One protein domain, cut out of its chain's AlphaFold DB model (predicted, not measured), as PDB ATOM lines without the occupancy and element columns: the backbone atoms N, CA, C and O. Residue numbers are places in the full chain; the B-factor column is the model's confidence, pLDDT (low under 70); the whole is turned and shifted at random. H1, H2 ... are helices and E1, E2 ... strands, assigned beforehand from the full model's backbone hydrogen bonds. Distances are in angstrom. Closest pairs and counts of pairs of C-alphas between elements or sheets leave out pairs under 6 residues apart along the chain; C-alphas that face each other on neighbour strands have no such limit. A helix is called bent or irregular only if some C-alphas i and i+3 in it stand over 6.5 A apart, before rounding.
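Overview. This is residues 64 to 133 of the 161 residues of an uncharacterized protein of candidate division Zixibacteria bacterium (UniProt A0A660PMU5). A two-stranded hairpin, E1 and E2, makes one side of this domain, and two helices, H2 and H3, meeting as a V, make the other side, apart from the strands. The short helix H1 sits at one end of the hairpin, and the long link of residues 75 to 89 loops out at its other end. The printed part has 70 residues, with two named strands and three named helices in the order E1, E2, H1, H2, H3; the sheet is antiparallel and the class is mixed, helices and strands. The whole is compact, with a radius of gyration of the C-alphas of 11.7 A, and rounded, spanning 29 by 22 by 18 A.

Along the chain. Find C-alpha 70 at (65.839, -102.599, -66.770); from there E1 runs to residue 74, 13.3 A away. E2 is residues 90 to 94, 13.1 A. H1 follows as residues 95 to 100, 6.4 A, and is only just irregular: C-alphas 97 and 100 are 6.6 A apart. H2, residues 110 to 120, runs 15.2 A from (57.640, -115.916, -57.021). H3, residues 122 to 131, runs 14.3 A and ends at C-alpha 131, (69.371, -114.394, -45.365).

Arrangement. Look first at the hairpin of E1 and E2, antiparallel at 144 degrees, where N 71 and O 93 are 2.7 A apart and N 93 and O 71 are 2.9 A apart, within hydrogen-bond range. The closest C-alphas of E1 and H1 are those of Leu 70 and Ser 95, 6.4 A apart. H2 and H3 touch, closest at the C-alphas of Ala 118 and Met 125, 5.3 A apart. Their lines stand at a steep tilt of 49 degrees, opposite ways. H1 is apart from H2 and from H3. In H1, H2 and H3 every O i to N i+4 pair is within hydrogen-bond range.

Size, cuts and confidence. The two C-alphas farthest apart are those of Gln 68 and His 133, 32.8 A. The printed part has no cut. The link from E1 to E2 is long, 15 residues. The mean pLDDT of the printed part is 96.5, and no printed residue is under 70.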
ATOM      1  N   CYS A  64      66.263-113.105 -68.937       97.69
ATOM      2  CA  CYS A  64      65.925-113.257 -70.360       97.69
ATOM      3  C   CYS A  64      66.855-112.514 -71.330       97.69
ATOM      4  O   CYS A  64      66.588-112.481 -72.527       97.69
ATOM      5  N   GLY A  65      67.894-111.834 -70.840       98.12
ATOM      6  CA  GLY A  65      68.880-111.143 -71.678       98.12
ATOM      7  C   GLY A  65      68.442-109.805 -72.287       98.12
ATOM      8  O   GLY A  65      69.289-109.090 -72.815       98.12
ATOM      9  N   ARG A  66      67.164-109.405 -72.189       98.25
ATOM     10  CA  ARG A  66      66.685-108.106 -72.711       98.25
ATOM     11  C   ARG A  66      67.453-106.930 -72.104       98.25
ATOM     12  O   ARG A  66      67.653-106.897 -70.897       98.25
ATOM     13  N   THR A  67      67.797-105.931 -72.910       98.31
ATOM     14  CA  THR A  67      68.575-104.743 -72.494       98.31
ATOM     15  C   THR A  67      67.716-103.509 -72.207       98.31
ATOM     16  O   THR A  67      68.208-102.499 -71.712       98.31
ATOM     17  N   GLN A  68      66.414-103.579 -72.487       97.50
ATOM     18  CA  GLN A  68      65.475-102.468 -72.327       97.50
ATOM     19  C   GLN A  68      64.645-102.597 -71.045       97.50
ATOM     20  O   GLN A  68      64.402-103.700 -70.549       97.50
ATOM     21  N   ASN A  69      64.161-101.457 -70.537       97.50
ATOM     22  CA  ASN A  69      63.280-101.371 -69.366       97.50
ATOM     23  C   ASN A  69      63.831-102.107 -68.130       97.50
ATOM     24  O   ASN A  69      63.102-102.821 -67.442       97.50
ATOM     25  N   LEU A  70      65.133-101.944 -67.870       98.56
ATOM     26  CA  LEU A  70      65.839-102.599 -66.770       98.56
ATOM     27  C   LEU A  70      65.487-101.990 -65.413       98.56
ATOM     28  O   LEU A  70      65.568-100.773 -65.202       98.56
ATOM     29  N   GLN A  71      65.179-102.866 -64.469       98.38
ATOM     30  CA  GLN A  71      64.765-102.591 -63.104       98.38
ATOM     31  C   GLN A  71      65.600-103.447 -62.141       98.38
ATOM     32  O   GLN A  71      66.086-104.518 -62.496       98.38
ATOM     33  N   ALA A  72      65.812-102.939 -60.930       98.38
ATOM     34  CA  ALA A  72      66.463-103.693 -59.865       98.38
ATOM     35  C   ALA A  72      65.377-104.311 -58.982       98.38
ATOM     36  O   ALA A  72      64.543-103.576 -58.448       98.38
ATOM     37  N   HIS A  73      65.398-105.632 -58.853       98.31
ATOM     38  CA  HIS A  73      64.512-106.388 -57.978       98.31
ATOM     39  C   HIS A  73      65.252-106.768 -56.695       98.31
ATOM     40  O   HIS A  73      66.437-107.088 -56.749       98.31
ATOM     41  N   HIS A  74      64.556-106.719 -55.562       98.25
ATOM     42  CA  HIS A  74      65.063-107.151 -54.258       98.25
ATOM     43  C   HIS A  74      64.630-108.589 -53.983       98.25
ATOM     44  O   HIS A  74      63.431-108.844 -54.037       98.25
ATOM     45  N   PHE A  75      65.552-109.482 -53.615       97.62
ATOM     46  CA  PHE A  75      65.181-110.835 -53.172       97.62
ATOM     47  C   PHE A  75      64.540-110.804 -51.780       97.62
ATOM     48  O   PHE A  75      63.395-111.210 -51.584       97.62
ATOM     49  N   ILE A  76      65.270-110.252 -50.811       96.00
ATOM     50  CA  ILE A  76      64.794-110.017 -49.454       96.00
ATOM     51  C   ILE A  76      64.154-108.640 -49.383       96.00
ATOM     52  O   ILE A  76      64.678-107.633 -49.873       96.00
ATOM     53  N   ARG A  77      62.983-108.607 -48.751       93.69
ATOM     54  CA  ARG A  77      62.122-107.433 -48.655       93.69
ATOM     55  C   ARG A  77      62.869-106.216 -48.097       93.69
ATOM     56  O   ARG A  77      63.739-106.293 -47.236       93.69
ATOM     57  N   ARG A  78      62.475-105.038 -48.581       93.81
ATOM     58  CA  ARG A  78      63.161-103.762 -48.308       93.81
ATOM     59  C   ARG A  78      62.987-103.225 -46.874       93.81
ATOM     60  O   ARG A  78      63.500-102.140 -46.579       93.81
ATOM     61  N   ASP A  79      62.177-103.886 -46.054       91.75
ATOM     62  CA  ASP A  79      61.954-103.627 -44.625       91.75
ATOM     63  C   ASP A  79      63.038-104.261 -43.738       91.75
ATOM     64  O   ASP A  79      63.260-103.781 -42.623       91.75
ATOM     65  N   VAL A  80      63.769-105.249 -44.262       93.12
ATOM     66  CA  VAL A  80      65.001-105.784 -43.678       93.12
ATOM     67  C   VAL A  80      66.143-104.808 -43.984       93.12
ATOM     68  O   VAL A  80      66.817-104.874 -45.013       93.12
ATOM     69  N   LEU A  81      66.262-103.781 -43.136       92.44
ATOM     70  CA  LEU A  81      66.996-102.554 -43.465       92.44
ATOM     71  C   LEU A  81      68.496-102.754 -43.704       92.44
ATOM     72  O   LEU A  81      69.047-102.022 -44.521       92.44
ATOM     73  N   HIS A  82      69.139-103.706 -43.028       93.62
ATOM     74  CA  HIS A  82      70.567-103.982 -43.207       93.62
ATOM     75  C   HIS A  82      70.869-104.680 -44.538       93.62
ATOM     76  O   HIS A  82      71.913-104.425 -45.125       93.62
ATOM     77  N   LEU A  83      69.927-105.461 -45.077       95.25
ATOM     78  CA  LEU A  83      70.060-106.113 -46.388       95.25
ATOM     79  C   LEU A  83      69.605-105.235 -47.556       95.25
ATOM     80  O   LEU A  83      69.919-105.512 -48.713       95.25
ATOM     81  N   ARG A  84      68.840-104.170 -47.294       95.62
ATOM     82  CA  ARG A  84      68.192-103.338 -48.326       95.62
ATOM     83  C   ARG A  84      69.157-102.825 -49.402       95.62
ATOM     84  O   ARG A  84      68.758-102.691 -50.561       95.62
ATOM     85  N   HIS A  85      70.382-102.481 -49.005       97.56
ATOM     86  CA  HIS A  85      71.407-101.888 -49.869       97.56
ATOM     87  C   HIS A  85      72.615-102.809 -50.100       97.56
ATOM     88  O   HIS A  85      73.639-102.354 -50.624       97.56
ATOM     89  N   VAL A  86      72.499-104.086 -49.735       96.88
ATOM     90  CA  VAL A  86      73.450-105.145 -50.103       96.88
ATOM     91  C   VAL A  86      73.237-105.482 -51.579       96.88
ATOM     92  O   VAL A  86      72.096-105.555 -52.040       96.88
ATOM     93  N   VAL A  87      74.309-105.600 -52.361       97.62
ATOM     94  CA  VAL A  87      74.203-105.742 -53.826       97.62
ATOM     95  C   VAL A  87      73.722-107.142 -54.206       97.62
ATOM     96  O   VAL A  87      72.927-107.287 -55.130       97.62
ATOM     97  N   GLU A  88      74.130-108.142 -53.433       97.31
ATOM     98  CA  GLU A  88      73.743-109.548 -53.514       97.31
ATOM     99  C   GLU A  88      72.240-109.743 -53.277       97.31
ATOM    100  O   GLU A  88      71.636-110.637 -53.862       97.31
ATOM    101  N   ASN A  89      71.609-108.828 -52.528       97.69
ATOM    102  CA  ASN A  89      70.157-108.770 -52.357       97.69
ATOM    103  C   ASN A  89      69.412-108.271 -53.615       97.69
ATOM    104  O   ASN A  89      68.205-108.026 -53.580       97.69
ATOM    105  N   GLY A  90      70.130-108.040 -54.713       98.12
ATOM    106  CA  GLY A  90      69.619-107.468 -55.946       98.12
ATOM    107  C   GLY A  90      69.796-108.364 -57.167       98.12
ATOM    108  O   GLY A  90      70.765-109.109 -57.313       98.12
ATOM    109  N   ILE A  91      68.874-108.219 -58.116       98.50
ATOM    110  CA  ILE A  91      69.001-108.769 -59.468       98.50
ATOM    111  C   ILE A  91      68.454-107.785 -60.500       98.50
ATOM    112  O   ILE A  91      67.446-107.108 -60.273       98.50
ATOM    113  N   CYS A  92      69.139-107.676 -61.637       98.69
ATOM    114  CA  CYS A  92      68.689-106.835 -62.741       98.69
ATOM    115  C   CYS A  92      67.702-107.606 -63.622       98.69
ATOM    116  O   CYS A  92      68.050-108.629 -64.213       98.69
ATOM    117  N   LEU A  93      66.475-107.102 -63.745       98.62
ATOM    118  CA  LEU A  93      65.405-107.704 -64.540       98.62
ATOM    119  C   LEU A  93      64.798-106.666 -65.484       98.62
ATOM    120  O   LEU A  93      64.730-105.486 -65.156       98.62
ATOM    121  N   CYS A  94      64.321-107.080 -66.656       98.56
ATOM    122  CA  CYS A  94      63.441-106.222 -67.454       98.56
ATOM    123  C   CYS A  94      62.052-106.149 -66.802       98.56
ATOM    124  O   CYS A  94      61.678-107.051 -66.052       98.56
ATOM    125  N   SER A  95      61.253-105.131 -67.124       98.06
ATOM    126  CA  SER A  95      59.890-104.971 -66.585       98.06
ATOM    127  C   SER A  95      59.008-106.222 -66.732       98.06
ATOM    128  O   SER A  95      58.219-106.532 -65.841       98.06
ATOM    129  N   HIS A  96      59.186-106.987 -67.815       97.75
ATOM    130  CA  HIS A  96      58.463-108.239 -68.039       97.75
ATOM    131  C   HIS A  96      58.825-109.326 -67.019       97.75
ATOM    132  O   HIS A  96      57.950-109.798 -66.303       97.75
ATOM    133  N   CYS A  97      60.115-109.653 -66.877       98.25
ATOM    134  CA  CYS A  97      60.582-110.626 -65.881       98.25
ATOM    135  C   CYS A  97      60.505-110.101 -64.443       98.25
ATOM    136  O   CYS A  97      60.565-110.885 -63.501       98.25
ATOM    137  N   HIS A  98      60.394-108.787 -64.255       98.06
ATOM    138  CA  HIS A  98      60.248-108.197 -62.936       98.06
ATOM    139  C   HIS A  98      58.815-108.335 -62.413       98.06
ATOM    140  O   HIS A  98      58.636-108.838 -61.305       98.06
ATOM    141  N   ALA A  99      57.807-107.929 -63.197       97.25
ATOM    142  CA  ALA A  99      56.425-107.882 -62.712       97.25
ATOM    143  C   ALA A  99      55.324-108.240 -63.723       97.25
ATOM    144  O   ALA A  99      54.224-108.577 -63.296       97.25
ATOM    145  N   ASN A 100      55.567-108.147 -65.036       94.75
ATOM    146  CA  ASN A 100      54.460-108.219 -66.004       94.75
ATOM    147  C   ASN A 100      54.170-109.636 -66.529       94.75
ATOM    148  O   ASN A 100      53.120-109.847 -67.129       94.75
ATOM    149  N   ASP A 101      55.079-110.595 -66.344       93.88
ATOM    150  CA  ASP A 101      54.819-112.004 -66.659       93.88
ATOM    151  C   ASP A 101      54.132-112.701 -65.475       93.88
ATOM    152  O   ASP A 101      54.712-112.849 -64.399       93.88
ATOM    153  N   LYS A 102      52.899-113.159 -65.672       93.00
ATOM    154  CA  LYS A 102      52.127-113.843 -64.626       93.00
ATOM    155  C   LYS A 102      52.713-115.200 -64.237       93.00
ATOM    156  O   LYS A 102      52.526-115.612 -63.102       93.00
ATOM    157  N   MET A 103      53.413-115.871 -65.149       92.44
ATOM    158  CA  MET A 103      53.905-117.234 -64.940       92.44
ATOM    159  C   MET A 103      55.367-117.266 -64.518       92.44
ATOM    160  O   MET A 103      55.769-118.187 -63.818       92.44
ATOM    161  N   ASN A 104      56.168-116.275 -64.921       92.12
ATOM    162  CA  ASN A 104      57.615-116.324 -64.696       92.12
ATOM    163  C   ASN A 104      58.228-115.039 -64.127       92.12
ATOM    164  O   ASN A 104      59.459-114.977 -64.010       92.12
ATOM    165  N   SER A 105      57.452-114.000 -63.799       96.50
ATOM    166  CA  SER A 105      58.037-112.797 -63.191       96.50
ATOM    167  C   SER A 105      58.233-112.933 -61.686       96.50
ATOM    168  O   SER A 105      57.489-113.641 -61.014       96.50
ATOM    169  N   ALA A 106      59.200-112.190 -61.151       96.62
ATOM    170  CA  ALA A 106      59.516-112.209 -59.726       96.62
ATOM    171  C   ALA A 106      58.335-111.784 -58.832       96.62
ATOM    172  O   ALA A 106      58.180-112.306 -57.731       96.62
ATOM    173  N   HIS A 107      57.488-110.858 -59.298       96.00
ATOM    174  CA  HIS A 107      56.275-110.465 -58.573       96.00
ATOM    175  C   HIS A 107      55.034-111.297 -58.930       96.00
ATOM    176  O   HIS A 107      54.180-111.474 -58.066       96.00
ATOM    177  N   GLY A 108      54.913-111.779 -60.171       93.88
ATOM    178  CA  GLY A 108      53.734-112.509 -60.654       93.88
ATOM    179  C   GLY A 108      53.720-113.990 -60.273       93.88
ATOM    180  O   GLY A 108      52.673-114.503 -59.897       93.88
ATOM    181  N   SER A 109      54.881-114.649 -60.307       96.50
ATOM    182  CA  SER A 109      55.056-116.037 -59.865       96.50
ATOM    183  C   SER A 109      56.386-116.195 -59.117       96.50
ATOM    184  O   SER A 109      57.398-116.603 -59.698       96.50
ATOM    185  N   PRO A 110      56.421-115.839 -57.817       95.25
ATOM    186  CA  PRO A 110      57.640-115.916 -57.021       95.25
ATOM    187  C   PRO A 110      58.235-117.326 -56.957       95.25
ATOM    188  O   PRO A 110      59.452-117.455 -57.014       95.25
ATOM    189  N   LEU A 111      57.407-118.377 -56.878       96.38
ATOM    190  CA  LEU A 111      57.880-119.766 -56.809       96.38
ATOM    191  C   LEU A 111      58.673-120.141 -58.066       96.38
ATOM    192  O   LEU A 111      59.864-120.416 -57.961       96.38
ATOM    193  N   ASN A 112      58.071-119.990 -59.249       96.69
ATOM    194  CA  ASN A 112      58.740-120.266 -60.527       96.69
ATOM    195  C   ASN A 112      59.976-119.374 -60.732       96.69
ATOM    196  O   ASN A 112      60.944-119.746 -61.399       96.69
ATOM    197  N   PHE A 113      59.957-118.148 -60.195       97.44
ATOM    198  CA  PHE A 113      61.125-117.276 -60.224       97.44
ATOM    199  C   PHE A 113      62.281-117.825 -59.376       97.44
ATOM    200  O   PHE A 113      63.419-117.789 -59.843       97.44
ATOM    201  N   TYR A 114      62.007-118.331 -58.173       96.88
ATOM    202  CA  TYR A 114      63.028-118.910 -57.301       96.88
ATOM    203  C   TYR A 114      63.502-120.292 -57.765       96.88
ATOM    204  O   TYR A 114      64.694-120.557 -57.651       96.88
ATOM    205  N   GLU A 115      62.638-121.114 -58.363       97.62
ATOM    206  CA  GLU A 115      63.043-122.362 -59.037       97.62
ATOM    207  C   GLU A 115      64.060-122.069 -60.147       97.62
ATOM    208  O   GLU A 115      65.191-122.551 -60.111       97.62
ATOM    209  N   TRP A 116      63.729-121.141 -61.053       97.62
ATOM    210  CA  TRP A 116      64.669-120.680 -62.078       97.62
ATOM    211  C   TRP A 116      65.980-120.131 -61.483       97.62
ATOM    212  O   TRP A 116      67.063-120.332 -62.041       97.62
ATOM    213  N   LEU A 117      65.897-119.394 -60.370       97.50
ATOM    214  CA  LEU A 117      67.076-118.830 -59.715       97.50
ATOM    215  C   LEU A 117      67.985-119.928 -59.150       97.50
ATOM    216  O   LEU A 117      69.205-119.801 -59.268       97.50
ATOM    217  N   ALA A 118      67.405-120.974 -58.557       97.75
ATOM    218  CA  ALA A 118      68.130-122.121 -58.028       97.75
ATOM    219  C   ALA A 118      68.893-122.855 -59.139       97.75
ATOM    220  O   ALA A 118      70.092-123.100 -58.988       97.75
ATOM    221  N   ASP A 119      68.242-123.081 -60.281       97.75
ATOM    222  CA  ASP A 119      68.828-123.800 -61.416       97.75
ATOM    223  C   ASP A 119      69.966-123.015 -62.085       97.75
ATOM    224  O   ASP A 119      71.027-123.556 -62.397       97.75
ATOM    225  N   VAL A 120      69.762-121.713 -62.318       97.75
ATOM    226  CA  VAL A 120      70.670-120.908 -63.156       97.75
ATOM    227  C   VAL A 120      71.705-120.135 -62.333       97.75
ATOM    228  O   VAL A 120      72.793-119.817 -62.823       97.75
ATOM    229  N   LYS A 121      71.384-119.775 -61.088       97.12
ATOM    230  CA  LYS A 121      72.242-118.958 -60.211       97.12
ATOM    231  C   LYS A 121      72.288-119.535 -58.787       97.12
ATOM    232  O   LYS A 121      72.014-118.794 -57.834       97.12
ATOM    233  N   PRO A 122      72.752-120.786 -58.601       97.12
ATOM    234  CA  PRO A 122      72.729-121.468 -57.304       97.12
ATOM    235  C   PRO A 122      73.461-120.693 -56.201       97.12
ATOM    236  O   PRO A 122      72.994-120.632 -55.072       97.12
ATOM    237  N   LYS A 123      74.555-119.986 -56.527       97.00
ATOM    238  CA  LYS A 123      75.261-119.123 -55.558       97.00
ATOM    239  C   LYS A 123      74.395-117.976 -55.024       97.00
ATOM    240  O   LYS A 123      74.502-117.630 -53.852       97.00
ATOM    241  N   ARG A 124      73.549-117.367 -55.867       96.56
ATOM    242  CA  ARG A 124      72.606-116.334 -55.403       96.56
ATOM    243  C   ARG A 124      71.471-116.958 -54.613       96.56
ATOM    244  O   ARG A 124      71.077-116.373 -53.614       96.56
ATOM    245  N   MET A 125      70.988-118.127 -55.026       97.50
ATOM    246  CA  MET A 125      69.965-118.841 -54.268       97.50
ATOM    247  C   MET A 125      70.456-119.185 -52.856       97.50
ATOM    248  O   MET A 125      69.782-118.845 -51.892       97.50
ATOM    249  N   ALA A 126      71.677-119.711 -52.719       97.62
ATOM    250  CA  ALA A 126      72.293-119.978 -51.418       97.62
ATOM    251  C   ALA A 126      72.395-118.713 -50.545       97.62
ATOM    252  O   ALA A 126      72.120-118.754 -49.346       97.62
ATOM    253  N   TRP A 127      72.731-117.561 -51.143       97.38
ATOM    254  CA  TRP A 127      72.702-116.282 -50.426       97.38
ATOM    255  C   TRP A 127      71.282-115.939 -49.950       97.38
ATOM    256  O   TRP A 127      71.097-115.587 -48.788       97.38
ATOM    257  N   VAL A 128      70.265-116.084 -50.805       96.94
ATOM    258  CA  VAL A 128      68.864-115.837 -50.426       96.94
ATOM    259  C   VAL A 128      68.435-116.749 -49.277       96.94
ATOM    260  O   VAL A 128      67.843-116.266 -48.316       96.94
ATOM    261  N   GLU A 129      68.747-118.040 -49.338       96.81
ATOM    262  CA  GLU A 129      68.393-119.012 -48.296       96.81
ATOM    263  C   GLU A 129      69.030-118.682 -46.951       96.81
ATOM    264  O   GLU A 129      68.340-118.714 -45.932       96.81
ATOM    265  N   ALA A 130      70.301-118.276 -46.955       96.25
ATOM    266  CA  ALA A 130      70.999-117.873 -45.742       96.25
ATOM    267  C   ALA A 130      70.373-116.629 -45.079       96.25
ATOM    268  O   ALA A 130      70.371-116.532 -43.856       96.25
ATOM    269  N   HIS A 131      69.798-115.708 -45.864       95.38
ATOM    270  CA  HIS A 131      69.371-114.394 -45.365       95.38
ATOM    271  C   HIS A 131      67.839-114.202 -45.296       95.38
ATOM    272  O   HIS A 131      67.358-113.234 -44.703       95.38
ATOM    273  N   ARG A 132      67.022-115.098 -45.877       93.12
ATOM    274  CA  ARG A 132      65.551-114.928 -45.983       93.12
ATOM    275  C   ARG A 132      64.803-114.886 -44.653       93.12
ATOM    276  O   ARG A 132      63.674-114.396 -44.609       93.12
ATOM    277  N   HIS A 133      65.413-115.414 -43.597       92.44
ATOM    278  CA  HIS A 133      64.843-115.465 -42.250       92.44
ATOM    279  C   HIS A 133      65.459-114.434 -41.300       92.44
ATOM    280  O   HIS A 133      65.081-114.385 -40.130       92.44
TER     281      HIS A 133